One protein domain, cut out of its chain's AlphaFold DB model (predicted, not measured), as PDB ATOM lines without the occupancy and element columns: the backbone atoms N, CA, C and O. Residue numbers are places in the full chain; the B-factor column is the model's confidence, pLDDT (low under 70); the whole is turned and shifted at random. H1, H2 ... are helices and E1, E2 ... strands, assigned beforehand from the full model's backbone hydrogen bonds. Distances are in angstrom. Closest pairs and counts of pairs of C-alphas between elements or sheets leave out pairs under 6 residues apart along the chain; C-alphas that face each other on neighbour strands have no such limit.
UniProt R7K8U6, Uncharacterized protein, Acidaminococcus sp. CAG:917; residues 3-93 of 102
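AT A GLANCE: This is residues 3 to 93 of the 102 residues of an uncharacterized protein of Acidaminococcus sp. CAG:917 (UniProt R7K8U6). A small three-stranded sheet is sandwiched between two helices, H1 over one face and H2 over the other, making three layers. After a long loop, H3 sits off the sheet, and residues 91 to 92 pair with 16 to 17 of E2. The printed part has 91 residues, running E1, E2, H1, E3, H2, H3; the class is mixed, the sheet antiparallel, order E2, E1, E3. It is compact, radius of gyration of the C-alphas 13.1 A, spanning 37 by 28 by 19 A.

HOW THE PARTS SIT: E1, residues 3 to 9, forms a hairpin with E2, residues 16 to 25; N 5 and O 22 are 2.9 A apart. H1, residues 29 to 38, is on the sheet, height 8.1 A; its Ala 32 and Val 24 of E2 are the closest C-alphas, 5.9 A. E3, residues 50 to 56, is antiparallel to E1, N 4 and O 54 2.8 A apart. H2, residues 58 to 70, is on the opposite face, height 8.4 A. H3, residues 84 to 87, is apart from H2. In H1 and H2 every O i to N i+4 pair is within hydrogen-bond range; H3 is too short for one.

IN THESE COORDINATES: E1 begins at C-alpha 3 (56.251, 40.812, 16.155); H3 ends at C-alpha 87 (47.624, 54.448, -4.702). E2 is 27.6 A long, H2 18.6 A.

THE WHOLE: The printed part has no cut. H1 to E3 and H2 to H3 are long links. pLDDT is under 70 at residues 13 to 14, 76 to 90 and 92 to 93.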
ATOM      1  N   PHE A   3      56.222  41.238  17.542       96.50
ATOM      2  CA  PHE A   3      56.251  40.812  16.155       96.50
ATOM      3  C   PHE A   3      55.786  41.941  15.251       96.50
ATOM      4  O   PHE A   3      54.835  42.660  15.555       96.50
ATOM      5  N   ARG A   4      56.435  42.040  14.098       95.69
ATOM      6  CA  ARG A   4      55.928  42.761  12.942       95.69
ATOM      7  C   ARG A   4      55.232  41.765  12.031       95.69
ATOM      8  O   ARG A   4      55.878  40.842  11.535       95.69
ATOM      9  N   VAL A   5      53.942  41.968  11.794       95.69
ATOM     10  CA  VAL A   5      53.146  41.140  10.881       95.69
ATOM     11  C   VAL A   5      52.707  41.991   9.701       95.69
ATOM     12  O   VAL A   5      51.988  42.968   9.882       95.69
ATOM     13  N   ILE A   6      53.134  41.647   8.487       93.50
ATOM     14  CA  ILE A   6      52.687  42.341   7.278       93.50
ATOM     15  C   ILE A   6      51.440  41.640   6.749       93.50
ATOM     16  O   ILE A   6      51.498  40.454   6.421       93.50
ATOM     17  N   ALA A   7      50.326  42.361   6.638       92.81
ATOM     18  CA  ALA A   7      49.063  41.814   6.153       92.81
ATOM     19  C   ALA A   7      48.491  42.609   4.974       92.81
ATOM     20  O   ALA A   7      48.687  43.822   4.851       92.81
ATOM     21  N   LYS A   8      47.756  41.903   4.115       91.38
ATOM     22  CA  LYS A   8      47.032  42.458   2.972       91.38
ATOM     23  C   LYS A   8      45.764  43.144   3.472       91.38
ATOM     24  O   LYS A   8      44.837  42.479   3.933       91.38
ATOM     25  N   CYS A   9      45.717  44.469   3.388       88.56
ATOM     26  CA  CYS A   9      44.606  45.260   3.908       88.56
ATOM     27  C   CYS A   9      43.785  45.929   2.805       88.56
ATOM     28  O   CYS A   9      44.305  46.317   1.758       88.56
ATOM     29  N   GLY A  10      42.499  46.118   3.093       81.81
ATOM     30  CA  GLY A  10      41.540  46.777   2.216       81.81
ATOM     31  C   GLY A  10      40.874  45.838   1.207       81.81
ATOM     32  O   GLY A  10      41.471  44.898   0.684       81.81
ATOM     33  N   ILE A  11      39.600  46.119   0.939       73.75
ATOM     34  CA  ILE A  11      38.783  45.407  -0.045       73.75
ATOM     35  C   ILE A  11      38.691  46.302  -1.280       73.75
ATOM     36  O   ILE A  11      37.980  47.308  -1.289       73.75
ATOM     37  N   PHE A  12      39.460  45.963  -2.312       70.56
ATOM     38  CA  PHE A  12      39.518  46.698  -3.573       70.56
ATOM     39  C   PHE A  12      39.149  45.786  -4.753       70.56
ATOM     40  O   PHE A  12      39.132  44.562  -4.639       70.56
ATOM     41  N   LYS A  13      38.865  46.372  -5.923       67.06
ATOM     42  CA  LYS A  13      38.575  45.607  -7.149       67.06
ATOM     43  C   LYS A  13      39.875  44.992  -7.712       67.06
ATOM     44  O   LYS A  13      40.869  45.702  -7.809       67.06
ATOM     45  N   LYS A  14      39.828  43.726  -8.164       66.19
ATOM     46  CA  LYS A  14      40.912  42.977  -8.859       66.19
ATOM     47  C   LYS A  14      42.148  42.611  -8.010       66.19
ATOM     48  O   LYS A  14      43.261  42.968  -8.379       66.19
ATOM     49  N   ASN A  15      41.963  41.883  -6.904       73.31
ATOM     50  CA  ASN A  15      43.050  41.379  -6.039       73.31
ATOM     51  C   ASN A  15      44.058  42.453  -5.577       73.31
ATOM     52  O   ASN A  15      45.218  42.155  -5.288       73.31
ATOM     53  N   ALA A  16      43.632  43.714  -5.552       79.56
ATOM     54  CA  ALA A  16      44.443  44.810  -5.063       79.56
ATOM     55  C   ALA A  16      44.329  44.891  -3.540       79.56
ATOM     56  O   ALA A  16      43.250  44.692  -2.977       79.56
ATOM     57  N   TYR A  17      45.442  45.185  -2.883       86.50
ATOM     58  CA  TYR A  17      45.535  45.338  -1.439       86.50
ATOM     59  C   TYR A  17      46.596  46.381  -1.092       86.50
ATOM     60  O   TYR A  17      47.410  46.777  -1.923       86.50
ATOM     61  N   VAL A  18      46.600  46.829   0.155       86.00
ATOM     62  CA  VAL A  18      47.676  47.650   0.709       86.00
ATOM     63  C   VAL A  18      48.397  46.813   1.765       86.00
ATOM     64  O   VAL A  18      47.743  46.371   2.713       86.00
ATOM     65  N   PRO A  19      49.707  46.548   1.630       89.31
ATOM     66  CA  PRO A  19      50.471  45.881   2.672       89.31
ATOM     67  C   PRO A  19      50.636  46.827   3.864       89.31
ATOM     68  O   PRO A  19      51.178  47.929   3.738       89.31
ATOM     69  N   ILE A  20      50.178  46.396   5.037       90.12
ATOM     70  CA  ILE A  20      50.325  47.142   6.289       90.12
ATOM     71  C   ILE A  20      51.106  46.296   7.290       90.12
ATOM     72  O   ILE A  20      50.841  45.107   7.444       90.12
ATOM     73  N   SER A  21      52.082  46.917   7.955       93.00
ATOM     74  CA  SER A  21      52.872  46.288   9.017       93.00
ATOM     75  C   SER A  21      52.207  46.525  10.371       93.00
ATOM     76  O   SER A  21      52.213  47.641  10.875       93.00
ATOM     77  N   PHE A  22      51.665  45.480  10.982       93.75
ATOM     78  CA  PHE A  22      51.085  45.518  12.320       93.75
ATOM     79  C   PHE A  22      52.131  45.200  13.385       93.75
ATOM     80  O   PHE A  22      52.932  44.276  13.226       93.75
ATOM     81  N   ALA A  23      52.094  45.954  14.481       95.31
ATOM     82  CA  ALA A  23      52.841  45.671  15.696       95.31
ATOM     83  C   ALA A  23      51.996  44.757  16.592       95.31
ATOM     84  O   ALA A  23      50.969  45.179  17.123       95.31
ATOM     85  N   VAL A  24      52.416  43.505  16.773       96.06
ATOM     86  CA  VAL A  24      51.657  42.492  17.519       96.06
ATOM     87  C   VAL A  24      52.463  41.981  18.707       96.06
ATOM     88  O   VAL A  24      53.612  41.564  18.567       96.06
ATOM     89  N   LYS A  25      51.855  41.992  19.895       96.50
ATOM     90  CA  LYS A  25      52.413  41.364  21.096       96.50
ATOM     91  C   LYS A  25      51.793  39.980  21.253       96.50
ATOM     92  O   LYS A  25      50.584  39.869  21.412       96.50
ATOM     93  N   ALA A  26      52.622  38.941  21.228       96.44
ATOM     94  CA  ALA A  26      52.182  37.548  21.320       96.44
ATOM     95  C   ALA A  26      53.246  36.679  22.021       96.44
ATOM     96  O   ALA A  26      54.405  37.105  22.151       96.44
ATOM     97  N   PRO A  27      52.893  35.475  22.500       95.56
ATOM     98  CA  PRO A  27      53.862  34.534  23.055       95.56
ATOM     99  C   PRO A  27      54.632  33.758  21.978       95.56
ATOM    100  O   PRO A  27      55.716  33.267  22.265       95.56
ATOM    101  N   ASN A  28      54.114  33.645  20.750       95.88
ATOM    102  CA  ASN A  28      54.777  32.951  19.642       95.88
ATOM    103  C   ASN A  28      54.332  33.499  18.268       95.88
ATOM    104  O   ASN A  28      53.351  34.238  18.163       95.88
ATOM    105  N   LEU A  29      55.049  33.103  17.207       93.00
ATOM    106  CA  LEU A  29      54.782  33.518  15.821       93.00
ATOM    107  C   LEU A  29      53.374  33.136  15.341       93.00
ATOM    108  O   LEU A  29      52.734  33.909  14.631       93.00
ATOM    109  N   LYS A  30      52.885  31.953  15.727       94.50
ATOM    110  CA  LYS A  30      51.578  31.443  15.290       94.50
ATOM    111  C   LYS A  30      50.445  32.302  15.848       94.50
ATOM    112  O   LYS A  30      49.557  32.701  15.105       94.50
ATOM    113  N   GLU A  31      50.511  32.640  17.129       96.19
ATOM    114  CA  GLU A  31      49.543  33.529  17.770       96.19
ATOM    115  C   GLU A  31      49.626  34.956  17.231       96.19
ATOM    116  O   GLU A  31      48.590  35.580  17.025       96.19
ATOM    117  N   ALA A  32      50.824  35.455  16.910       95.69
ATOM    118  CA  ALA A  32      50.970  36.770  16.286       95.69
ATOM    119  C   ALA A  32      50.230  36.857  14.941       95.69
ATOM    120  O   ALA A  32      49.550  37.842  14.655       95.69
ATOM    121  N   VAL A  33      50.336  35.800  14.132       94.69
ATOM    122  CA  VAL A  33      49.636  35.666  12.849       94.69
ATOM    123  C   VAL A  33      48.121  35.621  13.048       94.69
ATOM    124  O   VAL A  33      47.398  36.308  12.329       94.69
ATOM    125  N   GLU A  34      47.629  34.843  14.012       95.12
ATOM    126  CA  GLU A  34      46.190  34.743  14.278       95.12
ATOM    127  C   GLU A  34      45.596  36.059  14.795       95.12
ATOM    128  O   GLU A  34      44.532  36.462  14.326       95.12
ATOM    129  N   ILE A  35      46.305  36.781  15.668       94.94
ATOM    130  CA  ILE A  35      45.891  38.115  16.124       94.94
ATOM    131  C   ILE A  35      45.819  39.082  14.935       94.94
ATOM    132  O   ILE A  35      44.792  39.722  14.723       94.94
ATOM    133  N   ALA A  36      46.863  39.138  14.101       93.75
ATOM    134  CA  ALA A  36      46.890  40.026  12.940       93.75
ATOM    135  C   ALA A  36      45.781  39.716  11.922       93.75
ATOM    136  O   ALA A  36      45.225  40.629  11.323       93.75
ATOM    137  N   LYS A  37      45.413  38.443  11.727       92.19
ATOM    138  CA  LYS A  37      44.295  38.065  10.842       92.19
ATOM    139  C   LYS A  37      42.949  38.592  11.325       92.19
ATOM    140  O   LYS A  37      42.041  38.738  10.511       92.19
ATOM    141  N   GLN A  38      42.778  38.814  12.627       91.88
ATOM    142  CA  GLN A  38      41.513  39.280  13.191       91.88
ATOM    143  C   GLN A  38      41.294  40.785  13.002       91.88
ATOM    144  O   GLN A  38      40.148  41.226  13.110       91.88
ATOM    145  N   GLU A  39      42.338  41.536  12.645       89.94
ATOM    146  CA  GLU A  39      42.271  42.972  12.378       89.94
ATOM    147  C   GLU A  39      41.198  43.323  11.341       89.94
ATOM    148  O   GLU A  39      41.091  42.709  10.275       89.94
ATOM    149  N   ALA A  40      40.407  44.356  11.641       85.12
ATOM    150  CA  ALA A  40      39.222  44.714  10.856       85.12
ATOM    151  C   ALA A  40      39.546  45.085   9.400       85.12
ATOM    152  O   ALA A  40      38.713  44.929   8.511       85.12
ATOM    153  N   HIS A  41      40.757  45.587   9.158       86.25
ATOM    154  CA  HIS A  41      41.179  46.062   7.847       86.25
ATOM    155  C   HIS A  41      41.826  44.983   6.978       86.25
ATOM    156  O   HIS A  41      42.044  45.223   5.787       86.25
ATOM    157  N   VAL A  42      42.143  43.819   7.550       88.94
ATOM    158  CA  VAL A  42      42.774  42.715   6.826       88.94
ATOM    159  C   VAL A  42      41.748  42.047   5.922       88.94
ATOM    160  O   VAL A  42      40.649  41.683   6.343       88.94
ATOM    161  N   ASN A  43      42.110  41.882   4.653       87.62
ATOM    162  CA  ASN A  43      41.242  41.263   3.670       87.62
ATOM    163  C   ASN A  43      41.337  39.738   3.771       87.62
ATOM    164  O   ASN A  43      42.253  39.116   3.236       87.62
ATOM    165  N   LYS A  44      40.361  39.149   4.466       86.69
ATOM    166  CA  LYS A  44      40.263  37.704   4.718       86.69
ATOM    167  C   LYS A  44      39.849  36.897   3.484       86.69
ATOM    168  O   LYS A  44      39.981  35.679   3.505       86.69
ATOM    169  N   GLU A  45      39.351  37.554   2.436       84.06
ATOM    170  CA  GLU A  45      38.922  36.904   1.192       84.06
ATOM    171  C   GLU A  45      40.101  36.612   0.253       84.06
ATOM    172  O   GLU A  45      40.002  35.749  -0.618       84.06
ATOM    173  N   LEU A  46      41.235  37.302   0.426       80.25
ATOM    174  CA  LEU A  46      42.437  37.051  -0.367       80.25
ATOM    175  C   LEU A  46      43.136  35.762   0.070       80.25
ATOM    176  O   LEU A  46      43.245  35.449   1.259       80.25
ATOM    177  N   LYS A  47      43.706  35.049  -0.907       79.75
ATOM    178  CA  LYS A  47      44.584  33.909  -0.637       79.75
ATOM    179  C   LYS A  47      45.789  34.410   0.159       79.75
ATOM    180  O   LYS A  47      46.477  35.336  -0.265       79.75
ATOM    181  N   ASN A  48      46.048  33.793   1.310       85.44
ATOM    182  CA  ASN A  48      47.123  34.175   2.230       85.44
ATOM    183  C   ASN A  48      47.060  35.669   2.630       85.44
ATOM    184  O   ASN A  48      47.804  36.491   2.089       85.44
ATOM    185  N   PRO A  49      46.187  36.039   3.587       89.75
ATOM    186  CA  PRO A  49      46.027  37.429   4.024       89.75
ATOM    187  C   PRO A  49      47.263  37.989   4.743       89.75
ATOM    188  O   PRO A  49      47.417  39.202   4.854       89.75
ATOM    189  N   ILE A  50      48.155  37.117   5.219       93.44
ATOM    190  CA  ILE A  50      49.419  37.485   5.862       93.44
ATOM    191  C   ILE A  50      50.562  37.246   4.876       93.44
ATOM    192  O   ILE A  50      50.682  36.156   4.318       93.44
ATOM    193  N   ILE A  51      51.393  38.268   4.678       91.75
ATOM    194  CA  ILE A  51      52.545  38.259   3.768       91.75
ATOM    195  C   ILE A  51      53.781  37.730   4.494       91.75
ATOM    196  O   ILE A  51      54.484  36.864   3.982       91.75
ATOM    197  N   SER A  52      54.053  38.243   5.695       93.12
ATOM    198  CA  SER A  52      55.194  37.809   6.499       93.12
ATOM    199  C   SER A  52      55.010  38.134   7.976       93.12
ATOM    200  O   SER A  52      54.237  39.018   8.351       93.12
ATOM    201  N   VAL A  53      55.740  37.408   8.819       94.88
ATOM    202  CA  VAL A  53      55.845  37.658  10.254       94.88
ATOM    203  C   VAL A  53      57.314  37.600  10.658       94.88
ATOM    204  O   VAL A  53      58.033  36.679  10.277       94.88
ATOM    205  N   THR A  54      57.763  38.598  11.409       95.19
ATOM    206  CA  THR A  54      59.141  38.704  11.907       95.19
ATOM    207  C   THR A  54      59.119  39.137  13.362       95.19
ATOM    208  O   THR A  54      58.388  40.068  13.698       95.19
ATOM    209  N   GLU A  55      59.908  38.487  14.213       96.00
ATOM    210  CA  GLU A  55      60.149  38.975  15.572       96.00
ATOM    211  C   GLU A  55      60.936  40.288  15.520       96.00
ATOM    212  O   GLU A  55      61.800  40.471  14.663       96.00
ATOM    213  N   ILE A  56      60.583  41.217  16.401       96.00
ATOM    214  CA  ILE A  56      61.196  42.538  16.508       96.00
ATOM    215  C   ILE A  56      61.479  42.853  17.975       96.00
ATOM    216  O   ILE A  56      60.900  42.250  18.882       96.00
ATOM    217  N   ASP A  57      62.357  43.818  18.210       96.88
ATOM    218  CA  ASP A  57      62.585  44.355  19.543       96.88
ATOM    219  C   ASP A  57      61.467  45.318  19.974       96.88
ATOM    220  O   ASP A  57      60.526  45.633  19.234       96.88
ATOM    221  N   ARG A  58      61.550  45.760  21.231       95.50
ATOM    222  CA  ARG A  58      60.562  46.659  21.828       95.50
ATOM    223  C   ARG A  58      60.549  48.032  21.156       95.50
ATOM    224  O   ARG A  58      59.471  48.562  20.913       95.50
ATOM    225  N   ASP A  59      61.713  48.572  20.818       96.00
ATOM    226  CA  ASP A  59      61.814  49.903  20.215       96.00
ATOM    227  C   ASP A  59      61.183  49.921  18.815       96.00
ATOM    228  O   ASP A  59      60.399  50.816  18.491       96.00
ATOM    229  N   SER A  60      61.423  48.881  18.006       94.06
ATOM    230  CA  SER A  60      60.756  48.717  16.707       94.06
ATOM    231  C   SER A  60      59.249  48.519  16.853       94.06
ATOM    232  O   SER A  60      58.478  48.976  16.005       94.06
ATOM    233  N   TYR A  61      58.813  47.830  17.912       95.88
ATOM    234  CA  TYR A  61      57.396  47.661  18.216       95.88
ATOM    235  C   TYR A  61      56.731  49.006  18.519       95.88
ATOM    236  O   TYR A  61      55.742  49.350  17.874       95.88
ATOM    237  N   ASP A  62      57.304  49.790  19.433       94.50
ATOM    238  CA  ASP A  62      56.775  51.098  19.827       94.50
ATOM    239  C   ASP A  62      56.774  52.076  18.635       94.50
ATOM    240  O   ASP A  62      55.793  52.793  18.410       94.50
ATOM    241  N   TYR A  63      57.815  52.033  17.795       93.69
ATOM    242  CA  TYR A  63      57.861  52.775  16.534       93.69
ATOM    243  C   TYR A  63      56.711  52.392  15.591       93.69
ATOM    244  O   TYR A  63      56.002  53.267  15.091       93.69
ATOM    245  N   LEU A  64      56.478  51.096  15.360       92.00
ATOM    246  CA  LEU A  64      55.394  50.634  14.485       92.00
ATOM    247  C   LEU A  64      54.008  50.988  15.033       92.00
ATOM    248  O   LEU A  64      53.124  51.340  14.253       92.00
ATOM    249  N   VAL A  65      53.815  50.946  16.355       93.06
ATOM    250  CA  VAL A  65      52.578  51.421  16.994       93.06
ATOM    251  C   VAL A  65      52.357  52.904  16.683       93.06
ATOM    252  O   VAL A  65      51.265  53.281  16.251       93.06
ATOM    253  N   ALA A  66      53.389  53.741  16.829       91.62
ATOM    254  CA  ALA A  66      53.306  55.171  16.538       91.62
ATOM    255  C   ALA A  66      53.053  55.461  15.047       91.62
ATOM    256  O   ALA A  66      52.265  56.352  14.714       91.62
ATOM    257  N   VAL A  67      53.680  54.700  14.145       88.38
ATOM    258  CA  VAL A  67      53.445  54.804  12.697       88.38
ATOM    259  C   VAL A  67      52.002  54.439  12.362       88.38
ATOM    260  O   VAL A  67      51.321  55.219  11.699       88.38
ATOM    261  N   ASN A  68      51.502  53.309  12.865       88.44
ATOM    262  CA  ASN A  68      50.145  52.847  12.579       88.44
ATOM    263  C   ASN A  68      49.080  53.791  13.140       88.44
ATOM    264  O   ASN A  68      48.103  54.076  12.454       88.44
ATOM    265  N   ALA A  69      49.286  54.347  14.336       87.19
ATOM    266  CA  ALA A  69      48.375  55.336  14.918       87.19
ATOM    267  C   ALA A  69      48.225  56.597  14.046       87.19
ATOM    268  O   ALA A  69      47.176  57.246  14.044       87.19
ATOM    269  N   ASN A  70      49.267  56.942  13.285       84.50
ATOM    270  CA  ASN A  70      49.285  58.109  12.410       84.50
ATOM    271  C   ASN A  70      48.980  57.785  10.942       84.50
ATOM    272  O   ASN A  70      48.764  58.722  10.163       84.50
ATOM    273  N   ASP A  71      48.930  56.503  10.566       83.69
ATOM    274  CA  ASP A  71      48.755  56.082   9.180       83.69
ATOM    275  C   ASP A  71      47.382  56.554   8.657       83.69
ATOM    276  O   ASP A  71      46.335  56.210   9.221       83.69
ATOM    277  N   PRO A  72      47.351  57.344   7.566       80.31
ATOM    278  CA  PRO A  72      46.107  57.789   6.946       80.31
ATOM    279  C   PRO A  72      45.153  56.653   6.566       80.31
ATOM    280  O   PRO A  72      43.951  56.893   6.464       80.31
ATOM    281  N   PHE A  73      45.663  55.433   6.369       79.50
ATOM    282  CA  PHE A  73      44.865  54.248   6.072       79.50
ATOM    283  C   PHE A  73      43.826  53.933   7.164       79.50
ATOM    284  O   PHE A  73      42.716  53.518   6.841       79.50
ATOM    285  N   PHE A  74      44.143  54.191   8.437       80.12
ATOM    286  CA  PHE A  74      43.251  53.908   9.570       80.12
ATOM    287  C   PHE A  74      42.338  55.086   9.955       80.12
ATOM    288  O   PHE A  74      41.518  54.969  10.867       80.12
ATOM    289  N   LYS A  75      42.436  56.238   9.276       77.81
ATOM    290  CA  LYS A  75      41.635  57.429   9.606       77.81
ATOM    291  C   LYS A  75      40.227  57.363   8.988       77.81
ATOM    292  O   LYS A  75      40.030  56.943   7.849       77.81
ATOM    293  N   ARG A  76      39.220  57.806   9.755       58.72
ATOM    294  CA  ARG A  76      37.792  57.823   9.368       58.72
ATOM    295  C   ARG A  76      37.572  58.645   8.086       58.72
ATOM    296  O   ARG A  76      38.116  59.735   7.958       58.72
ATOM    297  N   GLY A  77      36.739  58.151   7.162       55.16
ATOM    298  CA  GLY A  77      36.469  58.802   5.863       55.16
ATOM    299  C   GLY A  77      37.300  58.266   4.687       55.16
ATOM    300  O   GLY A  77      37.264  58.828   3.590       55.16
ATOM    301  N   TYR A  78      38.024  57.172   4.920       59.09
ATOM    302  CA  TYR A  78      38.755  56.392   3.931       59.09
ATOM    303  C   TYR A  78      37.876  55.995   2.732       59.09
ATOM    304  O   TYR A  78      36.886  55.279   2.865       59.09
ATOM    305  N   MET A  79      38.270  56.452   1.543       54.22
ATOM    306  CA  MET A  79      37.757  55.975   0.261       54.22
ATOM    307  C   MET A  79      38.930  55.832  -0.719       54.22
ATOM    308  O   MET A  79      39.727  56.773  -0.844       54.22
ATOM    309  N   PRO A  80      39.041  54.696  -1.435       49.03
ATOM    310  CA  PRO A  80      40.012  54.529  -2.512       49.03
ATOM    311  C   PRO A  80      39.918  55.700  -3.504       49.03
ATOM    312  O   PRO A  80      38.835  56.000  -4.001       49.03
ATOM    313  N   GLY A  81      41.037  56.386  -3.767       51.72
ATOM    314  CA  GLY A  81      41.113  57.504  -4.724       51.72
ATOM    315  C   GLY A  81      41.153  58.919  -4.127       51.72
ATOM    316  O   GLY A  81      41.481  59.853  -4.854       51.72
ATOM    317  N   LYS A  82      40.906  59.110  -2.820       49.69
ATOM    318  CA  LYS A  82      41.024  60.441  -2.173       49.69
ATOM    319  C   LYS A  82      42.443  60.815  -1.722       49.69
ATOM    320  O   LYS A  82      42.714  61.988  -1.488       49.69
ATOM    321  N   LEU A  83      43.357  59.849  -1.622       52.59
ATOM    322  CA  LEU A  83      44.742  60.063  -1.192       52.59
ATOM    323  C   LEU A  83      45.706  59.435  -2.204       52.59
ATOM    324  O   LEU A  83      45.832  58.211  -2.273       52.59
ATOM    325  N   LYS A  84      46.420  60.275  -2.970       53.88
ATOM    326  CA  LYS A  84      47.474  59.842  -3.912       53.88
ATOM    327  C   LYS A  84      48.527  58.941  -3.241       53.88
ATOM    328  O   LYS A  84      49.050  58.041  -3.887       53.88
ATOM    329  N   SER A  85      48.771  59.134  -1.941       59.03
ATOM    330  CA  SER A  85      49.725  58.368  -1.123       59.03
ATOM    331  C   SER A  85      49.346  56.902  -0.878       59.03
ATOM    332  O   SER A  85      50.204  56.108  -0.504       59.03
ATOM    333  N   ILE A  86      48.079  56.522  -1.068       57.12
ATOM    334  CA  ILE A  86      47.635  55.127  -0.927       57.12
ATOM    335  C   ILE A  86      47.731  54.391  -2.258       57.12
ATOM    336  O   ILE A  86      48.158  53.244  -2.275       57.12
ATOM    337  N   MET A  87      47.416  55.049  -3.379       60.59
ATOM    338  CA  MET A  87      47.624  54.448  -4.702       60.59
ATOM    339  C   MET A  87      49.096  54.090  -4.933       60.59
ATOM    340  O   MET A  87      49.371  53.067  -5.546       60.59
ATOM    341  N   SER A  88      50.034  54.873  -4.388       64.31
ATOM    342  CA  SER A  88      51.467  54.545  -4.422       64.31
ATOM    343  C   SER A  88      51.863  53.360  -3.536       64.31
ATOM    344  O   SER A  88      52.938  52.808  -3.728       64.31
ATOM    345  N   ARG A  89      51.031  52.987  -2.556       68.81
ATOM    346  CA  ARG A  89      51.243  51.842  -1.652       68.81
ATOM    347  C   ARG A  89      50.431  50.613  -2.059       68.81
ATOM    348  O   ARG A  89      50.575  49.568  -1.440       68.81
ATOM    349  N   MET A  90      49.526  50.750  -3.024       69.31
ATOM    350  CA  MET A  90      48.638  49.677  -3.443       69.31
ATOM    351  C   MET A  90      49.420  48.672  -4.279       69.31
ATOM    352  O   MET A  90      49.999  49.015  -5.308       69.31
ATOM    353  N   GLU A  91      49.382  47.420  -3.852       71.75
ATOM    354  CA  GLU A  91      49.915  46.297  -4.598       71.75
ATOM    355  C   GLU A  91      48.765  45.512  -5.223       71.75
ATOM    356  O   GLU A  91      47.640  45.485  -4.720       71.75
ATOM    357  N   ILE A  92      49.041  44.886  -6.361       63.25
ATOM    358  CA  ILE A  92      48.112  43.973  -7.019       63.25
ATOM    359  C   ILE A  92      48.713  42.590  -6.868       63.25
ATOM    360  O   ILE A  92      49.861  42.376  -7.267       63.25
ATOM    361  N   GLU A  93      47.947  41.650  -6.318       60.28
ATOM    362  CA  GLU A  93      48.354  40.253  -6.299       60.28
ATOM    363  C   GLU A  93      48.431  39.748  -7.741       60.28
ATOM    364  O   GLU A  93      47.428  39.418  -8.378       60.28
TER     365      GLU A  93